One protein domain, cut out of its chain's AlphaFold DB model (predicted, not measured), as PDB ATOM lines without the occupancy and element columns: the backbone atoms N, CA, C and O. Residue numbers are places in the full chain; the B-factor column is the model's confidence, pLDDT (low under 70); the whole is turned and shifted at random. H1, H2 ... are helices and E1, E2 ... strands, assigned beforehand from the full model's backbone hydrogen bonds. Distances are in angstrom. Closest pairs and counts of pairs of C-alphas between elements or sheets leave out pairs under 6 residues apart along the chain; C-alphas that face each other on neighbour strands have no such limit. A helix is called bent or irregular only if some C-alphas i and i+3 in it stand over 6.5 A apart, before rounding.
ATOM      1  N   VAL A   4      36.061  27.629  -6.635       92.38
ATOM      2  CA  VAL A   4      36.506  28.185  -5.351       92.38
ATOM      3  C   VAL A   4      35.293  28.619  -4.542       92.38
ATOM      4  O   VAL A   4      34.395  29.272  -5.065       92.38
ATOM      5  N   HIS A   5      35.269  28.283  -3.259       91.88
ATOM      6  CA  HIS A   5      34.270  28.780  -2.322       91.88
ATOM      7  C   HIS A   5      34.932  29.684  -1.282       91.88
ATOM      8  O   HIS A   5      35.808  29.236  -0.543       91.88
ATOM      9  N   VAL A   6      34.514  30.948  -1.220       92.06
ATOM     10  CA  VAL A   6      35.008  31.939  -0.255       92.06
ATOM     11  C   VAL A   6      33.998  32.068   0.883       92.06
ATOM     12  O   VAL A   6      32.925  32.654   0.714       92.06
ATOM     13  N   LEU A   7      34.349  31.521   2.049       89.31
ATOM     14  CA  LEU A   7      33.536  31.623   3.261       89.31
ATOM     15  C   LEU A   7      33.997  32.837   4.070       89.31
ATOM     16  O   LEU A   7      35.172  32.934   4.412       89.31
ATOM     17  N   HIS A   8      33.080  33.743   4.392       87.00
ATOM     18  CA  HIS A   8      33.390  35.004   5.063       87.00
ATOM     19  C   HIS A   8      32.309  35.372   6.085       87.00
ATOM     20  O   HIS A   8      31.146  34.990   5.929       87.00
ATOM     21  N   ALA A   9      32.672  36.150   7.109       80.94
ATOM     22  CA  ALA A   9      31.683  36.773   7.984       80.94
ATOM     23  C   ALA A   9      30.997  37.953   7.290       80.94
ATOM     24  O   ALA A   9      31.418  38.429   6.232       80.94
ATOM     25  N   HIS A  10      29.926  38.455   7.902       72.56
ATOM     26  CA  HIS A  10      29.213  39.624   7.393       72.56
ATOM     27  C   HIS A  10      30.131  40.849   7.244       72.56
ATOM     28  O   HIS A  10      30.098  41.507   6.206       72.56
ATOM     29  N   ALA A  11      30.986  41.094   8.243       72.94
ATOM     30  CA  ALA A  11      31.923  42.218   8.282       72.94
ATOM     31  C   ALA A  11      33.046  42.146   7.223       72.94
ATOM     32  O   ALA A  11      33.727  43.141   6.997       72.94
ATOM     33  N   ASP A  12      33.223  40.997   6.560       83.69
ATOM     34  CA  ASP A  12      34.338  40.718   5.639       83.69
ATOM     35  C   ASP A  12      33.886  40.594   4.171       83.69
ATOM     36  O   ASP A  12      34.579  40.038   3.314       83.69
ATOM     37  N   ARG A  13      32.666  41.057   3.871       77.94
ATOM     38  CA  ARG A  13      32.056  40.953   2.535       77.94
ATOM     39  C   ARG A  13      32.839  41.697   1.460       77.94
ATOM     40  O   ARG A  13      32.934  41.189   0.343       77.94
ATOM     41  N   GLY A  14      33.378  42.873   1.782       79.31
ATOM     42  CA  GLY A  14      34.163  43.669   0.838       79.31
ATOM     43  C   GLY A  14      35.436  42.931   0.424       79.31
ATOM     44  O   GLY A  14      35.732  42.793  -0.763       79.31
ATOM     45  N   GLU A  15      36.143  42.358   1.396       87.62
ATOM     46  CA  GLU A  15      37.337  41.551   1.169       87.62
ATOM     47  C   GLU A  15      37.019  40.280   0.369       87.62
ATOM     48  O   GLU A  15      37.737  39.947  -0.576       87.62
ATOM     49  N   ALA A  16      35.908  39.603   0.679       89.19
ATOM     50  CA  ALA A  16      35.447  38.441  -0.077       89.19
ATOM     51  C   ALA A  16      35.104  38.774  -1.536       89.19
ATOM     52  O   ALA A  16      35.432  37.999  -2.438       89.19
ATOM     53  N   ALA A  17      34.461  39.920  -1.783       83.00
ATOM     54  CA  ALA A  17      34.138  40.384  -3.128       83.00
ATOM     55  C   ALA A  17      35.405  40.689  -3.942       83.00
ATOM     56  O   ALA A  17      35.507  40.247  -5.086       83.00
ATOM     57  N   ALA A  18      36.390  41.360  -3.337       86.25
ATOM     58  CA  ALA A  18      37.670  41.652  -3.980       86.25
ATOM     59  C   ALA A  18      38.437  40.368  -4.352       86.25
ATOM     60  O   ALA A  18      38.914  40.231  -5.480       86.25
ATOM     61  N   ILE A  19      38.493  39.393  -3.435       92.31
ATOM     62  CA  ILE A  19      39.131  38.091  -3.683       92.31
ATOM     63  C   ILE A  19      38.427  37.342  -4.818       92.31
ATOM     64  O   ILE A  19      39.096  36.836  -5.723       92.31
ATOM     65  N   ALA A  20      37.092  37.292  -4.797       89.69
ATOM     66  CA  ALA A  20      36.314  36.640  -5.845       89.69
ATOM     67  C   ALA A  20      36.595  37.254  -7.220       89.69
ATOM     68  O   ALA A  20      36.905  36.522  -8.153       89.69
ATOM     69  N   GLN A  21      36.616  38.586  -7.312       87.12
ATOM     70  CA  GLN A  21      36.895  39.295  -8.558       87.12
ATOM     71  C   GLN A  21      38.261  38.917  -9.158       87.12
ATOM     72  O   GLN A  21      38.376  38.719 -10.367       87.12
ATOM     73  N   TRP A  22      39.317  38.803  -8.343       91.19
ATOM     74  CA  TRP A  22      40.639  38.414  -8.855       91.19
ATOM     75  C   TRP A  22      40.685  36.971  -9.337       91.19
ATOM     76  O   TRP A  22      41.375  36.677 -10.312       91.19
ATOM     77  N   LEU A  23      39.980  36.076  -8.648       92.94
ATOM     78  CA  LEU A  23      39.912  34.664  -9.006       92.94
ATOM     79  C   LEU A  23      39.084  34.453 -10.281       92.94
ATOM     80  O   LEU A  23      39.516  33.724 -11.174       92.94
ATOM     81  N   GLU A  24      37.945  35.133 -10.410       91.50
ATOM     82  CA  GLU A  24      37.100  35.134 -11.613       91.50
ATOM     83  C   GLU A  24      37.859  35.683 -12.825       91.50
ATOM     84  O   GLU A  24      37.867  35.056 -13.884       91.50
ATOM     85  N   ALA A  25      38.618  36.772 -12.651       90.25
ATOM     86  CA  ALA A  25      39.495  37.318 -13.691       90.25
ATOM     87  C   ALA A  25      40.611  36.347 -14.137       90.25
ATOM     88  O   ALA A  25      41.270  36.579 -15.149       90.25
ATOM     89  N   ARG A  26      40.847  35.260 -13.390       92.69
ATOM     90  CA  ARG A  26      41.766  34.162 -13.736       92.69
ATOM     91  C   ARG A  26      41.033  32.883 -14.160       92.69
ATOM     92  O   ARG A  26      41.639  31.815 -14.175       92.69
ATOM     93  N   GLY A  27      39.749  32.981 -14.505       91.56
ATOM     94  CA  GLY A  27      38.941  31.869 -15.008       91.56
ATOM     95  C   GLY A  27      38.438  30.907 -13.927       91.56
ATOM     96  O   GLY A  27      38.111  29.760 -14.236       91.56
ATOM     97  N   CYS A  28      38.396  31.325 -12.657       91.62
ATOM     98  CA  CYS A  28      37.784  30.525 -11.593       91.62
ATOM     99  C   CYS A  28      36.268  30.710 -11.563       91.62
ATOM    100  O   CYS A  28      35.764  31.804 -11.793       91.62
ATOM    101  N   CYS A  29      35.551  29.657 -11.179       90.56
ATOM    102  CA  CYS A  29      34.148  29.763 -10.793       90.56
ATOM    103  C   CYS A  29      34.096  29.987  -9.279       90.56
ATOM    104  O   CYS A  29      34.427  29.068  -8.523       90.56
ATOM    105  N   VAL A  30      33.730  31.189  -8.830       90.06
ATOM    106  CA  VAL A  30      33.743  31.539  -7.405       90.06
ATOM    107  C   VAL A  30      32.327  31.565  -6.839       90.06
ATOM    108  O   VAL A  30      31.434  32.205  -7.379       90.06
ATOM    109  N   THR A  31      32.131  30.889  -5.712       87.44
ATOM    110  CA  THR A  31      30.930  31.015  -4.878       87.44
ATOM    111  C   THR A  31      31.300  31.712  -3.570       87.44
ATOM    112  O   THR A  31      32.397  31.517  -3.046       87.44
ATOM    113  N   LYS A  32      30.412  32.566  -3.051       85.62
ATOM    114  CA  LYS A  32      30.619  33.337  -1.814       85.62
ATOM    115  C   LYS A  32      29.516  33.014  -0.810       85.62
ATOM    116  O   LYS A  32      28.357  32.890  -1.200       85.62
ATOM    117  N   GLY A  33      29.853  32.970   0.474       75.00
ATOM    118  CA  GLY A  33      28.857  32.979   1.546       75.00
ATOM    119  C   GLY A  33      28.460  31.596   2.062       75.00
ATOM    120  O   GLY A  33      29.281  30.925   2.676       75.00
ATOM    121  N   ASP A  34      27.177  31.237   1.931       62.19
ATOM    122  CA  ASP A  34      26.518  30.245   2.794       62.19
ATOM    123  C   ASP A  34      27.223  28.865   2.804       62.19
ATOM    124  O   ASP A  34      27.461  28.290   1.731       62.19
ATOM    125  N   PRO A  35      27.501  28.305   4.004       57.06
ATOM    126  CA  PRO A  35      27.942  26.930   4.215       57.06
ATOM    127  C   PRO A  35      27.205  25.855   3.408       57.06
ATOM    128  O   PRO A  35      27.736  24.767   3.240       57.06
ATOM    129  N   LEU A  36      25.975  26.082   2.965       50.97
ATOM    130  CA  LEU A  36      25.175  25.032   2.334       50.97
ATOM    131  C   LEU A  36      25.427  24.866   0.823       50.97
ATOM    132  O   LEU A  36      25.079  23.826   0.274       50.97
ATOM    133  N   SER A  37      26.125  25.792   0.150       55.59
ATOM    134  CA  SER A  37      26.431  25.690  -1.299       55.59
ATOM    135  C   SER A  37      27.664  24.821  -1.641       55.59
ATOM    136  O   SER A  37      28.284  24.966  -2.692       55.59
ATOM    137  N   ARG A  38      28.052  23.911  -0.736       60.00
ATOM    138  CA  ARG A  38      29.395  23.296  -0.665       60.00
ATOM    139  C   ARG A  38      29.697  22.116  -1.571       60.00
ATOM    140  O   ARG A  38      30.870  21.757  -1.647       60.00
ATOM    141  N   ALA A  39      28.693  21.489  -2.175       55.31
ATOM    142  CA  ALA A  39      28.843  20.139  -2.729       55.31
ATOM    143  C   ALA A  39      29.913  20.022  -3.839       55.31
ATOM    144  O   ALA A  39      30.451  18.941  -4.046       55.31
ATOM    145  N   ASP A  40      30.298  21.145  -4.460       68.00
ATOM    146  CA  ASP A  40      31.005  21.160  -5.743       68.00
ATOM    147  C   ASP A  40      32.333  21.956  -5.765       68.00
ATOM    148  O   ASP A  40      32.927  22.138  -6.833       68.00
ATOM    149  N   ALA A  41      32.807  22.483  -4.628       76.31
ATOM    150  CA  ALA A  41      34.008  23.327  -4.589       76.31
ATOM    151  C   ALA A  41      35.313  22.507  -4.529       76.31
ATOM    152  O   ALA A  41      35.481  21.660  -3.657       76.31
ATOM    153  N   GLY A  42      36.276  22.810  -5.410       84.75
ATOM    154  CA  GLY A  42      37.612  22.191  -5.405       84.75
ATOM    155  C   GLY A  42      38.604  22.869  -4.450       84.75
ATOM    156  O   GLY A  42      39.540  22.231  -3.967       84.75
ATOM    157  N   VAL A  43      38.386  24.153  -4.141       91.56
ATOM    158  CA  VAL A  43      39.156  24.919  -3.149       91.56
ATOM    159  C   VAL A  43      38.210  25.671  -2.215       91.56
ATOM    160  O   VAL A  43      37.243  26.288  -2.657       91.56
ATOM    161  N   PHE A  44      38.513  25.648  -0.921       91.19
ATOM    162  CA  PHE A  44      37.755  26.313   0.131       91.19
ATOM    163  C   PHE A  44      38.622  27.371   0.826       91.19
ATOM    164  O   PHE A  44      39.646  27.047   1.426       91.19
ATOM    165  N   CYS A  45      38.207  28.633   0.760       93.44
ATOM    166  CA  CYS A  45      38.934  29.787   1.283       93.44
ATOM    167  C   CYS A  45      38.185  30.410   2.470       93.44
ATOM    168  O   CYS A  45      37.343  31.287   2.261       93.44
ATOM    169  N   PRO A  46      38.444  29.968   3.715       92.25
ATOM    170  CA  PRO A  46      37.890  30.622   4.890       92.25
ATOM    171  C   PRO A  46      38.628  31.940   5.161       92.25
ATOM    172  O   PRO A  46      39.841  31.939   5.384       92.25
ATOM    173  N   LEU A  47      37.890  33.053   5.154       93.19
ATOM    174  CA  LEU A  47      38.382  34.373   5.543       93.19
ATOM    175  C   LEU A  47      38.294  34.534   7.062       93.19
ATOM    176  O   LEU A  47      37.206  34.516   7.632       93.19
ATOM    177  N   LEU A  48      39.446  34.672   7.709       91.88
ATOM    178  CA  LEU A  48      39.597  34.720   9.154       91.88
ATOM    179  C   LEU A  48      39.743  36.170   9.636       91.88
ATOM    180  O   LEU A  48      40.706  36.867   9.320       91.88
ATOM    181  N   SER A  49      38.779  36.579  10.444       88.94
ATOM    182  CA  SER A  49      38.667  37.822  11.211       88.94
ATOM    183  C   SER A  49      38.155  37.513  12.629       88.94
ATOM    184  O   SER A  49      37.568  36.442  12.843       88.94
ATOM    185  N   PRO A  50      38.317  38.416  13.610       85.69
ATOM    186  CA  PRO A  50      37.696  38.283  14.927       85.69
ATOM    187  C   PRO A  50      36.218  37.886  14.900       85.69
ATOM    188  O   PRO A  50      35.825  36.935  15.579       85.69
ATOM    189  N   THR A  51      35.414  38.557  14.074       78.88
ATOM    190  CA  THR A  51      33.976  38.298  13.928       78.88
ATOM    191  C   THR A  51      33.737  36.901  13.386       78.88
ATOM    192  O   THR A  51      32.997  36.130  13.987       78.88
ATOM    193  N   SER A  52      34.432  36.519  12.311       83.50
ATOM    194  CA  SER A  52      34.269  35.188  11.721       83.50
ATOM    195  C   SER A  52      34.613  34.057  12.696       83.50
ATOM    196  O   SER A  52      33.964  33.017  12.699       83.50
ATOM    197  N   VAL A  53      35.629  34.241  13.548       84.50
ATOM    198  CA  VAL A  53      36.030  33.253  14.556       84.50
ATOM    199  C   VAL A  53      35.008  33.195  15.691       84.50
ATOM    200  O   VAL A  53      34.694  32.096  16.151       84.50
ATOM    201  N   ARG A  54      34.469  34.348  16.111       75.50
ATOM    202  CA  ARG A  54      33.453  34.458  17.167       75.50
ATOM    203  C   ARG A  54      32.129  33.805  16.778       75.50
ATOM    204  O   ARG A  54      31.587  33.055  17.586       75.50
ATOM    205  N   ASP A  55      31.650  34.054  15.562       70.94
ATOM    206  CA  ASP A  55      30.352  33.566  15.069       70.94
ATOM    207  C   ASP A  55      30.328  32.033  14.896       70.94
ATOM    208  O   ASP A  55      29.279  31.421  14.692       70.94
ATOM    209  N   GLY A  56      31.493  31.394  15.034       69.38
ATOM    210  CA  GLY A  56      31.656  29.960  14.923       69.38
ATOM    211  C   GLY A  56      31.750  29.524  13.468       69.38
ATOM    212  O   GLY A  56      31.150  30.090  12.557       69.38
ATOM    213  N   TRP A  57      32.540  28.478  13.244       70.31
ATOM    214  CA  TRP A  57      32.773  27.983  11.898       70.31
ATOM    215  C   TRP A  57      32.055  26.656  11.679       70.31
ATOM    216  O   TRP A  57      32.305  25.701  12.428       70.31
ATOM    217  N   PRO A  58      31.272  26.535  10.599       73.25
ATOM    218  CA  PRO A  58      30.722  25.252  10.168       73.25
ATOM    219  C   PRO A  58      31.836  24.197   9.986       73.25
ATOM    220  O   PRO A  58      33.011  24.554   9.821       73.25
ATOM    221  N   PRO A  59      31.507  22.893  10.014       75.88
ATOM    222  CA  PRO A  59      32.493  21.837   9.801       75.88
ATOM    223  C   PRO A  59      33.210  22.024   8.457       75.88
ATOM    224  O   PRO A  59      32.595  22.444   7.471       75.88
ATOM    225  N   LEU A  60      34.519  21.753   8.444       77.69
ATOM    226  CA  LEU A  60      35.339  21.857   7.239       77.69
ATOM    227  C   LEU A  60      34.981  20.716   6.275       77.69
ATOM    228  O   LEU A  60      34.837  19.577   6.730       77.69
ATOM    229  N   PRO A  61      34.832  20.994   4.969       78.44
ATOM    230  CA  PRO A  61      34.564  19.950   3.989       78.44
ATOM    231  C   PRO A  61      35.740  18.965   3.915       78.44
ATOM    232  O   PRO A  61      36.905  19.364   3.952       78.44
ATOM    233  N   ARG A  62      35.436  17.666   3.824       78.06
ATOM    234  CA  ARG A  62      36.443  16.613   3.612       78.06
ATOM    235  C   ARG A  62      36.796  16.530   2.125       78.06
ATOM    236  O   ARG A  62      35.930  16.737   1.286       78.06
ATOM    237  N   GLY A  63      38.054  16.217   1.808       81.25
ATOM    238  CA  GLY A  63      38.512  16.023   0.424       81.25
ATOM    239  C   GLY A  63      38.670  17.303  -0.409       81.25
ATOM    240  O   GLY A  63      39.000  17.215  -1.586       81.25
ATOM    241  N   VAL A  64      38.473  18.485   0.183       86.81
ATOM    242  CA  VAL A  64      38.633  19.786  -0.483       86.81
ATOM    243  C   VAL A  64      39.926  20.447  -0.014       86.81
ATOM    244  O   VAL A  64      40.270  20.384   1.168       86.81
ATOM    245  N   ARG A  65      40.647  21.119  -0.919       90.25
ATOM    246  CA  ARG A  65      41.833  21.902  -0.550       90.25
ATOM    247  C   ARG A  65      41.408  23.149   0.221       90.25
ATOM    248  O   ARG A  65      40.664  23.969  -0.306       90.25
ATOM    249  N   ILE A  66      41.909  23.325   1.440       92.00
ATOM    250  CA  ILE A  66      41.567  24.472   2.291       92.00
ATOM    251  C   ILE A  66      42.723  25.478   2.287       92.00
ATOM    252  O   ILE A  66      43.864  25.105   2.545       92.00
ATOM    253  N   VAL A  67      42.419  26.749   2.018       94.50
ATOM    254  CA  VAL A  67      43.378  27.865   2.004       94.50
ATOM    255  C   VAL A  67      42.880  28.952   2.956       94.50
ATOM    256  O   VAL A  67      42.087  29.801   2.540       94.50
ATOM    257  N   PRO A  68      43.275  28.933   4.240       94.38
ATOM    258  CA  PRO A  68      42.838  29.951   5.184       94.38
ATOM    259  C   PRO A  68      43.482  31.302   4.869       94.38
ATOM    260  O   PRO A  68      44.680  31.363   4.604       94.38
ATOM    261  N   ILE A  69      42.700  32.380   4.916       95.56
ATOM    262  CA  ILE A  69      43.165  33.747   4.643       95.56
ATOM    263  C   ILE A  69      42.891  34.593   5.883       95.56
ATOM    264  O   ILE A  69      41.737  34.822   6.222       95.56
ATOM    265  N   VAL A  70      43.931  35.051   6.572       93.69
ATOM    266  CA  VAL A  70      43.814  35.874   7.783       93.69
ATOM    267  C   VAL A  70      43.708  37.334   7.379       93.69
ATOM    268  O   VAL A  70      44.703  37.965   7.049       93.69
ATOM    269  N   LEU A  71      42.490  37.871   7.391       89.94
ATOM    270  CA  LEU A  71      42.231  39.273   7.069       89.94
ATOM    271  C   LEU A  71      42.706  40.203   8.182       89.94
ATOM    272  O   LEU A  71      43.119  41.327   7.916       89.94
ATOM    273  N   ARG A  72      42.581  39.768   9.441       86.88
ATOM    274  CA  ARG A  72      42.896  40.559  10.640       86.88
ATOM    275  C   ARG A  72      43.362  39.628  11.755       86.88
ATOM    276  O   ARG A  72      43.034  38.440  11.748       86.88
ATOM    277  N   GLU A  73      44.120  40.161  12.712       85.81
ATOM    278  CA  GLU A  73      44.633  39.354  13.822       85.81
ATOM    279  C   GLU A  73      43.466  38.719  14.596       85.81
ATOM    280  O   GLU A  73      42.551  39.399  15.054       85.81
ATOM    281  N   CYS A  74      43.469  37.392  14.708       86.81
ATOM    282  CA  CYS A  74      42.414  36.636  15.371       86.81
ATOM    283  C   CYS A  74      42.954  35.314  15.927       86.81
ATOM    284  O   CYS A  74      44.034  34.841  15.561       86.81
ATOM    285  N   ALA A  75      42.191  34.688  16.824       86.19
ATOM    286  CA  ALA A  75      42.533  33.380  17.364       86.19
ATOM    287  C   ALA A  75      42.257  32.279  16.323       86.19
ATOM    288  O   ALA A  75      41.207  31.640  16.351       86.19
ATOM    289  N   VAL A  76      43.205  32.052  15.402       85.94
ATOM    290  CA  VAL A  76      43.067  31.047  14.333       85.94
ATOM    291  C   VAL A  76      42.692  29.683  14.936       85.94
ATOM    292  O   VAL A  76      43.455  29.167  15.771       85.94
ATOM    293  N   PRO A  77      41.554  29.084  14.520       86.38
ATOM    294  CA  PRO A  77      41.102  27.794  15.027       86.38
ATOM    295  C   PRO A  77      42.182  26.722  14.888       86.38
ATOM    296  O   PRO A  77      42.813  26.613  13.836       86.38
ATOM    297  N   GLY A  78      42.363  25.885  15.916       85.06
ATOM    298  CA  GLY A  78      43.428  24.870  15.949       85.06
ATOM    299  C   GLY A  78      43.462  23.969  14.711       85.06
ATOM    300  O   GLY A  78      44.533  23.692  14.189       85.06
ATOM    301  N   ARG A  79      42.292  23.620  14.160       85.12
ATOM    302  CA  ARG A  79      42.143  22.828  12.924       85.12
ATOM    303  C   ARG A  79      42.654  23.501  11.639       85.12
ATOM    304  O   ARG A  79      42.877  22.809  10.657       85.12
ATOM    305  N   LEU A  80      42.797  24.828  11.626       86.56
ATOM    306  CA  LEU A  80      43.295  25.596  10.476       86.56
ATOM    307  C   LEU A  80      44.772  25.979  10.614       86.56
ATOM    308  O   LEU A  80      45.410  26.267   9.606       86.56
ATOM    309  N   ARG A  81      45.333  25.963  11.832       82.00
ATOM    310  CA  ARG A  81      46.742  26.325  12.076       82.00
ATOM    311  C   ARG A  81      47.752  25.499  11.261       82.00
ATOM    312  O   ARG A  81      48.677  26.114  10.742       82.00
ATOM    313  N   PRO A  82      47.589  24.171  11.078       87.75
ATOM    314  CA  PRO A  82      48.530  23.372  10.288       87.75
ATOM    315  C   PRO A  82      48.532  23.692   8.786       87.75
ATOM    316  O   PRO A  82      49.406  23.222   8.069       87.75
ATOM    317  N   LEU A  83      47.548  24.452   8.288       86.75
ATOM    318  CA  LEU A  83      47.324  24.665   6.854       86.75
ATOM    319  C   LEU A  83      48.061  25.887   6.281       86.75
ATOM    320  O   LEU A  83      47.778  26.267   5.151       86.75
ATOM    321  N   ASN A  84      48.986  26.495   7.038       86.50
ATOM    322  CA  ASN A  84      49.760  27.681   6.643       86.50
ATOM    323  C   ASN A  84      48.872  28.816   6.090       86.50
ATOM    324  O   ASN A  84      48.825  29.032   4.877       86.50
ATOM    325  N   PRO A  85      48.139  29.531   6.964       91.31
ATOM    326  CA  PRO A  85      47.263  30.616   6.540       91.31
ATOM    327  C   PRO A  85      48.010  31.695   5.742       91.31
ATOM    328  O   PRO A  85      49.131  32.071   6.082       91.31
ATOM    329  N   VAL A  86      47.352  32.239   4.718       93.94
ATOM    330  CA  VAL A  86      47.813  33.436   4.008       93.94
ATOM    331  C   VAL A  86      47.507  34.654   4.870       93.94
ATOM    332  O   VAL A  86      46.343  34.920   5.166       93.94
ATOM    333  N   ASP A  87      48.535  35.399   5.262       91.44
ATOM    334  CA  ASP A  87      48.368  36.669   5.965       91.44
ATOM    335  C   ASP A  87      47.952  37.768   4.976       91.44
ATOM    336  O   ASP A  87      48.683  38.102   4.041       91.44
ATOM    337  N   ALA A  88      46.747  38.293   5.171       91.81
ATOM    338  CA  ALA A  88      46.153  39.381   4.409       91.81
ATOM    339  C   ALA A  88      45.911  40.624   5.283       91.81
ATOM    340  O   ALA A  88      45.132  41.500   4.901       91.81
ATOM    341  N   SER A  89      46.577  40.718   6.440       86.69
ATOM    342  CA  SER A  89      46.391  41.797   7.413       86.69
ATOM    343  C   SER A  89      46.851  43.175   6.938       86.69
ATOM    344  O   SER A  89      46.364  44.177   7.466       86.69
ATOM    345  N   ASP A  90      47.719  43.244   5.925       81.50
ATOM    346  CA  ASP A  90      48.077  44.490   5.227       81.50
ATOM    347  C   ASP A  90      46.946  45.008   4.316       81.50
ATOM    348  O   ASP A  90      46.972  46.158   3.888       81.50
ATOM    349  N   GLY A  91      45.923  44.186   4.058       85.44
ATOM    350  CA  GLY A  91      44.789  44.499   3.197       85.44
ATOM    351  C   GLY A  91      44.813  43.689   1.905       85.44
ATOM    352  O   GLY A  91      45.825  43.584   1.217       85.44
ATOM    353  N   VAL A  92      43.661  43.131   1.528       88.12
ATOM    354  CA  VAL A  92      43.561  42.244   0.357       88.12
ATOM    355  C   VAL A  92      43.936  42.948  -0.954       88.12
ATOM    356  O   VAL A  92      44.441  42.304  -1.869       88.12
ATOM    357  N   ALA A  93      43.718  44.263  -1.043       83.44
ATOM    358  CA  ALA A  93      44.028  45.060  -2.229       83.44
ATOM    359  C   ALA A  93      45.538  45.182  -2.505       83.44
ATOM    360  O   ALA A  93      45.920  45.496  -3.637       83.44
ATOM    361  N   GLU A  94      46.387  44.920  -1.507       87.00
ATOM    362  CA  GLU A  94      47.832  45.027  -1.645       87.00
ATOM    363  C   GLU A  94      48.391  43.977  -2.606       87.00
ATOM    364  O   GLU A  94      47.975  42.812  -2.641       87.00
ATOM    365  N   ARG A  95      49.367  44.387  -3.424       89.50
ATOM    366  CA  ARG A  95      49.880  43.545  -4.513       89.50
ATOM    367  C   ARG A  95      50.472  42.234  -3.994       89.50
ATOM    368  O   ARG A  95      50.239  41.201  -4.629       89.50
ATOM    369  N   HIS A  96      51.232  42.265  -2.897       92.25
ATOM    370  CA  HIS A  96      51.852  41.069  -2.316       92.25
ATOM    371  C   HIS A  96      50.806  40.116  -1.742       92.25
ATOM    372  O   HIS A  96      50.882  38.920  -2.015       92.25
ATOM    373  N   VAL A  97      49.793  40.640  -1.044       92.81
ATOM    374  CA  VAL A  97      48.675  39.851  -0.505       92.81
ATOM    375  C   VAL A  97      47.895  39.190  -1.635       92.81
ATOM    376  O   VAL A  97      47.716  37.973  -1.643       92.81
ATOM    377  N   ARG A  98      47.501  39.963  -2.654       93.75
ATOM    378  CA  ARG A  98      46.794  39.438  -3.829       93.75
ATOM    379  C   ARG A  98      47.581  38.322  -4.515       93.75
ATOM    380  O   ARG A  98      47.009  37.296  -4.874       93.75
ATOM    381  N   GLN A  99      48.889  38.499  -4.707       93.12
ATOM    382  CA  GLN A  99      49.732  37.465  -5.312       93.12
ATOM    383  C   GLN A  99      49.871  36.227  -4.418       93.12
ATOM    384  O   GLN A  99      49.830  35.117  -4.943       93.12
ATOM    385  N   ALA A 100      49.982  36.396  -3.097       94.38
ATOM    386  CA  ALA A 100      50.021  35.287  -2.148       94.38
ATOM    387  C   ALA A 100      48.716  34.471  -2.167       94.38
ATOM    388  O   ALA A 100      48.770  33.245  -2.235       94.38
ATOM    389  N   ILE A 101      47.553  35.134  -2.203       95.00
ATOM    390  CA  ILE A 101      46.243  34.476  -2.323       95.00
ATOM    391  C   ILE A 101      46.144  33.717  -3.652       95.00
ATOM    392  O   ILE A 101      45.811  32.533  -3.660       95.00
ATOM    393  N   LEU A 102      46.477  34.356  -4.780       94.12
ATOM    394  CA  LEU A 102      46.437  33.703  -6.095       94.12
ATOM    395  C   LEU A 102      47.384  32.496  -6.168       94.12
ATOM    396  O   LEU A 102      46.999  31.456  -6.695       94.12
ATOM    397  N   HIS A 103      48.590  32.608  -5.607       94.25
ATOM    398  CA  HIS A 103      49.536  31.497  -5.502       94.25
ATOM    399  C   HIS A 103      48.974  30.350  -4.652       94.25
ATOM    400  O   HIS A 103      49.030  29.187  -5.055       94.25
ATOM    401  N   ALA A 104      48.392  30.665  -3.495       93.62
ATOM    402  CA  ALA A 104      47.848  29.666  -2.586       93.62
ATOM    403  C   ALA A 104      46.614  28.950  -3.164       93.62
ATOM    404  O   ALA A 104      46.446  27.755  -2.932       93.62
ATOM    405  N   VAL A 105      45.778  29.640  -3.946       93.06
ATOM    406  CA  VAL A 105      44.550  29.075  -4.533       93.06
ATOM    407  C   VAL A 105      44.816  28.353  -5.858       93.06
ATOM    408  O   VAL A 105      44.345  27.234  -6.049       93.06
ATOM    409  N   LEU A 106      45.581  28.963  -6.769       93.06
ATOM    410  CA  LEU A 106      45.789  28.464  -8.139       93.06
ATOM    411  C   LEU A 106      47.093  27.680  -8.314       93.06
ATOM    412  O   LEU A 106      47.271  26.990  -9.315       93.06
ATOM    413  N   GLY A 107      47.989  27.748  -7.332       89.81
ATOM    414  CA  GLY A 107      49.272  27.059  -7.343       89.81
ATOM    415  C   GLY A 107      50.401  27.820  -8.058       89.81
ATOM    416  O   GLY A 107      50.186  28.863  -8.689       89.81
ATOM    417  N   PRO A 108      51.633  27.280  -7.980       87.81
ATOM    418  CA  PRO A 108      52.845  27.915  -8.502       87.81
ATOM    419  C   PRO A 108      52.856  28.108 -10.024       87.81
ATOM    420  O   PRO A 108      53.560  28.992 -10.504       87.81
ATOM    421  N   GLY A 109      52.083  27.313 -10.776       85.25
ATOM    422  CA  GLY A 109      52.005  27.406 -12.239       85.25
ATOM    423  C   GLY A 109      51.313  28.675 -12.751       85.25
ATOM    424  O   GLY A 109      51.555  29.081 -13.881       85.25
ATOM    425  N   VAL A 110      50.486  29.327 -11.923       88.06
ATOM    426  CA  VAL A 110      49.793  30.580 -12.284       88.06
ATOM    427  C   VAL A 110      50.481  31.804 -11.683       88.06
ATOM    428  O   VAL A 110      50.556  32.857 -12.318       88.06
ATOM    429  N   VAL A 111      50.969  31.690 -10.446       89.75
ATOM    430  CA  VAL A 111      51.768  32.729  -9.786       89.75
ATOM    431  C   VAL A 111      52.992  32.060  -9.165       89.75
ATOM    432  O   VAL A 111      52.835  31.336  -8.184       89.75
ATOM    433  N   PRO A 112      54.211  32.275  -9.686       91.00
ATOM    434  CA  PRO A 112      55.405  31.651  -9.130       91.00
ATOM    435  C   PRO A 112      55.764  32.249  -7.763       91.00
ATOM    436  O   PRO A 112      55.570  33.442  -7.527       91.00
ATOM    437  N   VAL A 113      56.368  31.445  -6.876       92.25
ATOM    438  CA  VAL A 113      56.796  31.874  -5.522       92.25
ATOM    439  C   VAL A 113      57.687  33.122  -5.574       92.25
ATOM    440  O   VAL A 113      57.542  34.026  -4.753       92.25
ATOM    441  N   ARG A 114      58.565  33.215  -6.585       92.56
ATOM    442  CA  ARG A 114      59.435  34.382  -6.799       92.56
ATOM    443  C   ARG A 114      58.647  35.678  -6.994       92.56
ATOM    444  O   ARG A 114      59.069  36.704  -6.476       92.56
ATOM    445  N   ALA A 115      57.503  35.637  -7.682       90.94
ATOM    446  CA  ALA A 115      56.667  36.823  -7.867       90.94
ATOM    447  C   ALA A 115      56.094  37.305  -6.526       90.94
ATOM    448  O   ALA A 115      56.191  38.491  -6.224       90.94
ATOM    449  N   VAL A 116      55.595  36.381  -5.693       90.81
ATOM    450  CA  VAL A 116      55.083  36.694  -4.345       90.81
ATOM    451  C   VAL A 116      56.177  37.331  -3.481       90.81
ATOM    452  O   VAL A 116      55.951  38.365  -2.856       90.81
ATOM    453  N   GLN A 117      57.383  36.749  -3.484       92.12
ATOM    454  CA  GLN A 117      58.529  37.272  -2.735       92.12
ATOM    455  C   GLN A 117      58.961  38.661  -3.224       92.12
ATOM    456  O   GLN A 117      59.223  39.538  -2.405       92.12
ATOM    457  N   GLN A 118      59.006  38.886  -4.541       92.50
ATOM    458  CA  GLN A 118      59.340  40.189  -5.123       92.50
ATOM    459  C   GLN A 118      58.313  41.260  -4.755       92.50
ATOM    460  O   GLN A 118      58.698  42.354  -4.352       92.50
ATOM    461  N   ALA A 119      57.013  40.959  -4.845       89.56
ATOM    462  CA  ALA A 119      55.982  41.917  -4.459       89.56
ATOM    463  C   ALA A 119      56.028  42.243  -2.964       89.56
ATOM    464  O   ALA A 119      55.833  43.398  -2.601       89.56
ATOM    465  N   ARG A 120      56.317  41.252  -2.109       90.69
ATOM    466  CA  ARG A 120      56.480  41.477  -0.669       90.69
ATOM    467  C   ARG A 120      57.677  42.375  -0.363       90.69
ATOM    468  O   ARG A 120      57.513  43.336   0.374       90.69
ATOM    469  N   ARG A 121      58.840  42.119  -0.975       89.31
ATOM    470  CA  ARG A 121      60.026  42.981  -0.817       89.31
ATOM    471  C   ARG A 121      59.761  44.404  -1.288       89.31
ATOM    472  O   ARG A 121      60.028  45.334  -0.545       89.31
ATOM    473  N   ALA A 122      59.157  44.572  -2.464       86.94
ATOM    474  CA  ALA A 122      58.812  45.894  -2.984       86.94
ATOM    475  C   ALA A 122      57.842  46.650  -2.055       86.94
ATOM    476  O   ALA A 122      57.976  47.858  -1.874       86.94
ATOM    477  N   PHE A 123      56.880  45.949  -1.446       84.94
ATOM    478  CA  PHE A 123      55.986  46.531  -0.445       84.94
ATOM    479  C   PHE A 123      56.736  46.932   0.832       84.94
ATOM    480  O   PHE A 123      56.575  48.055   1.306       84.94
ATOM    481  N   GLU A 124      57.584  46.051   1.370       82.38
ATOM    482  CA  GLU A 124      58.398  46.320   2.562       82.38
ATOM    483  C   GLU A 124      59.370  47.495   2.335       82.38
ATOM    484  O   GLU A 124      59.461  48.382   3.181       82.38
ATOM    485  N   GLU A 125      60.023  47.561   1.171       81.62
ATOM    486  CA  GLU A 125      60.900  48.666   0.758       81.62
ATOM    487  C   GLU A 125      60.126  49.978   0.602       81.62
ATOM    488  O   GLU A 125      60.530  50.995   1.164       81.62
ATOM    489  N   SER A 126      58.984  49.962  -0.096       77.62
ATOM    490  CA  SER A 126      58.135  51.147  -0.252       77.62
ATOM    491  C   SER A 126      57.608  51.650   1.090       77.62
ATOM    492  O   SER A 126      57.535  52.859   1.305       77.62
ATOM    493  N   ARG A 127      57.243  50.742   2.002       75.06
ATOM    494  CA  ARG A 127      56.781  51.078   3.352       75.06
ATOM    495  C   ARG A 127      57.916  51.644   4.199       75.06
ATOM    496  O   ARG A 127      57.697  52.620   4.911       75.06
ATOM    497  N   ALA A 128      59.114  51.067   4.115       71.94
ATOM    498  CA  ALA A 128      60.297  51.571   4.804       71.94
ATOM    499  C   ALA A 128      60.703  52.960   4.287       71.94
ATOM    500  O   ALA A 128      61.020  53.835   5.087       71.94
ATOM    501  N   GLU A 129      60.643  53.188   2.975       73.38
ATOM    502  CA  GLU A 129      60.952  54.485   2.374       73.38
ATOM    503  C   GLU A 129      59.919  55.551   2.745       73.38
ATOM    504  O   GLU A 129      60.289  56.627   3.212       73.38
ATOM    505  N   ALA A 130      58.626  55.227   2.648       70.12
ATOM    506  CA  ALA A 130      57.562  56.110   3.115       70.12
ATOM    507  C   ALA A 130      57.726  56.437   4.607       70.12
ATOM    508  O   ALA A 130      57.582  57.589   5.004       70.12
ATOM    509  N   ALA A 131      58.093  55.452   5.432       66.75
ATOM    510  CA  ALA A 131      58.381  55.676   6.843       66.75
ATOM    511  C   ALA A 131      59.617  56.565   7.060       66.75
ATOM    512  O   ALA A 131      59.593  57.383   7.970       66.75
ATOM    513  N   ARG A 132      60.676  56.458   6.247       69.81
ATOM    514  CA  ARG A 132      61.858  57.337   6.341       69.81
ATOM    515  C   ARG A 132      61.536  58.788   5.987       69.81
ATOM    516  O   ARG A 132      62.010  59.688   6.672       69.81
ATOM    517  N   GLN A 133      60.733  59.000   4.948       73.06
ATOM    518  CA  GLN A 133      60.375  60.331   4.449       73.06
ATOM    519  C   GLN A 133      59.265  61.008   5.259       73.06
ATOM    520  O   GLN A 133      59.101  62.224   5.183       73.06
ATOM    521  N   ALA A 134      58.477  60.241   6.015       69.31
ATOM    522  CA  ALA A 134      57.362  60.799   6.759       69.31
ATOM    523  C   ALA A 134      57.853  61.616   7.974       69.31
ATOM    524  O   ALA A 134      58.736  61.137   8.702       69.31
TER     525      ALA A 134
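AT A GLANCE: This is residues 4 to 134 of the 786 residues of an uncharacterized protein of Bryobacteraceae bacterium (UniProt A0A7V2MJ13). A small parallel sheet, E2 E1 E3, has the helix H1 along one face and the short helix H2 over the opposite face; beyond its E3 edge, a long winding stretch and the helical hairpin of H4 and H5 continue the body, and residues 125 to 134 stick out as an arm. That stretch, residues 55 to 94, has no named element, but short parallel pairings tie residues 65 to 66 and 69 to 70 to E3. The printed part has 131 residues, with five named helices and three named strands in the order E1 H1 E2 H2 E3 H3 H4 H5; the class is mostly helix. It is compact, with a radius of gyration of the C-alphas of 15.0 A and spans of 49 by 33 by 26 A.

IN THESE COORDINATES: Find C-alpha 4 at (36.506, 28.185, -5.351), where E1, residues 4 to 7, begins. H1 is residues 10 to 24, 21.1 A long, and E2 is residues 29 to 32. Next come H2, residues 35 to 40, E3, residues 43 to 48 and 15.7 A long, and H3, residues 50 to 54. Look for H4 at residues 95 to 106, 16.0 A long. H5, residues 113 to 133, runs 30.4 A to C-alpha 133 at (60.375, 60.331, 4.449). H1 and H2 are irregular: C-alphas 11 and 14, and likewise 36 and 39, are 7.9 A apart.

HOW THE PARTS SIT: Start at E1, the inner strand: N 6 and O 31 of E2 are 2.9 A apart and N 45 of E3 and O 5 2.8 A, within hydrogen-bond range. E1, H1, E2 make a strand-helix-strand unit, two parallel neighbours with a helix between, and E2, H2, E3 a split one, with E1 between the strands; both crossovers are right-handed. H1 is on the sheet at a height of 7.5 A, along the strands; C-alphas 20 and 30 are its closest to E2, 5.9 A. H2 is on the opposite face; its closest C-alphas to E1 are 35 and 7, 7.4 A. H3 is close to H1 but not clearly touching, C-alphas 51 and 11 being closest at 7.2 A. H4 is on the sheet, and its residues 98 to 102 only just touch residues 19 to 23 of H1, with 3 pairs of C-alphas within 8 A, closest Leu 102 and Leu 23 at 7.2 A. H4 and H5 touch as a helical hairpin, a shallow tilt of 18 degrees, opposite ways, closest at C-alphas 96 and 119, 4.7 A. Every O i to N i+4 pair is within hydrogen-bond range in H3, H4 and H5, against 9 of 11 in H1 and 0 of 2 in H2, where 0 of 3 O i to N i+3 pairs are.

THE WHOLE: The C-alphas of Ala 39 and Gln 133 are the farthest apart, 51.6 A. The printed part has no cut. The link from H3 to H4, 40 residues, is long. Check the B-factor column: pLDDT is under 70 at residues 34 to 40, 56, 131 to 132 and 134 of this model.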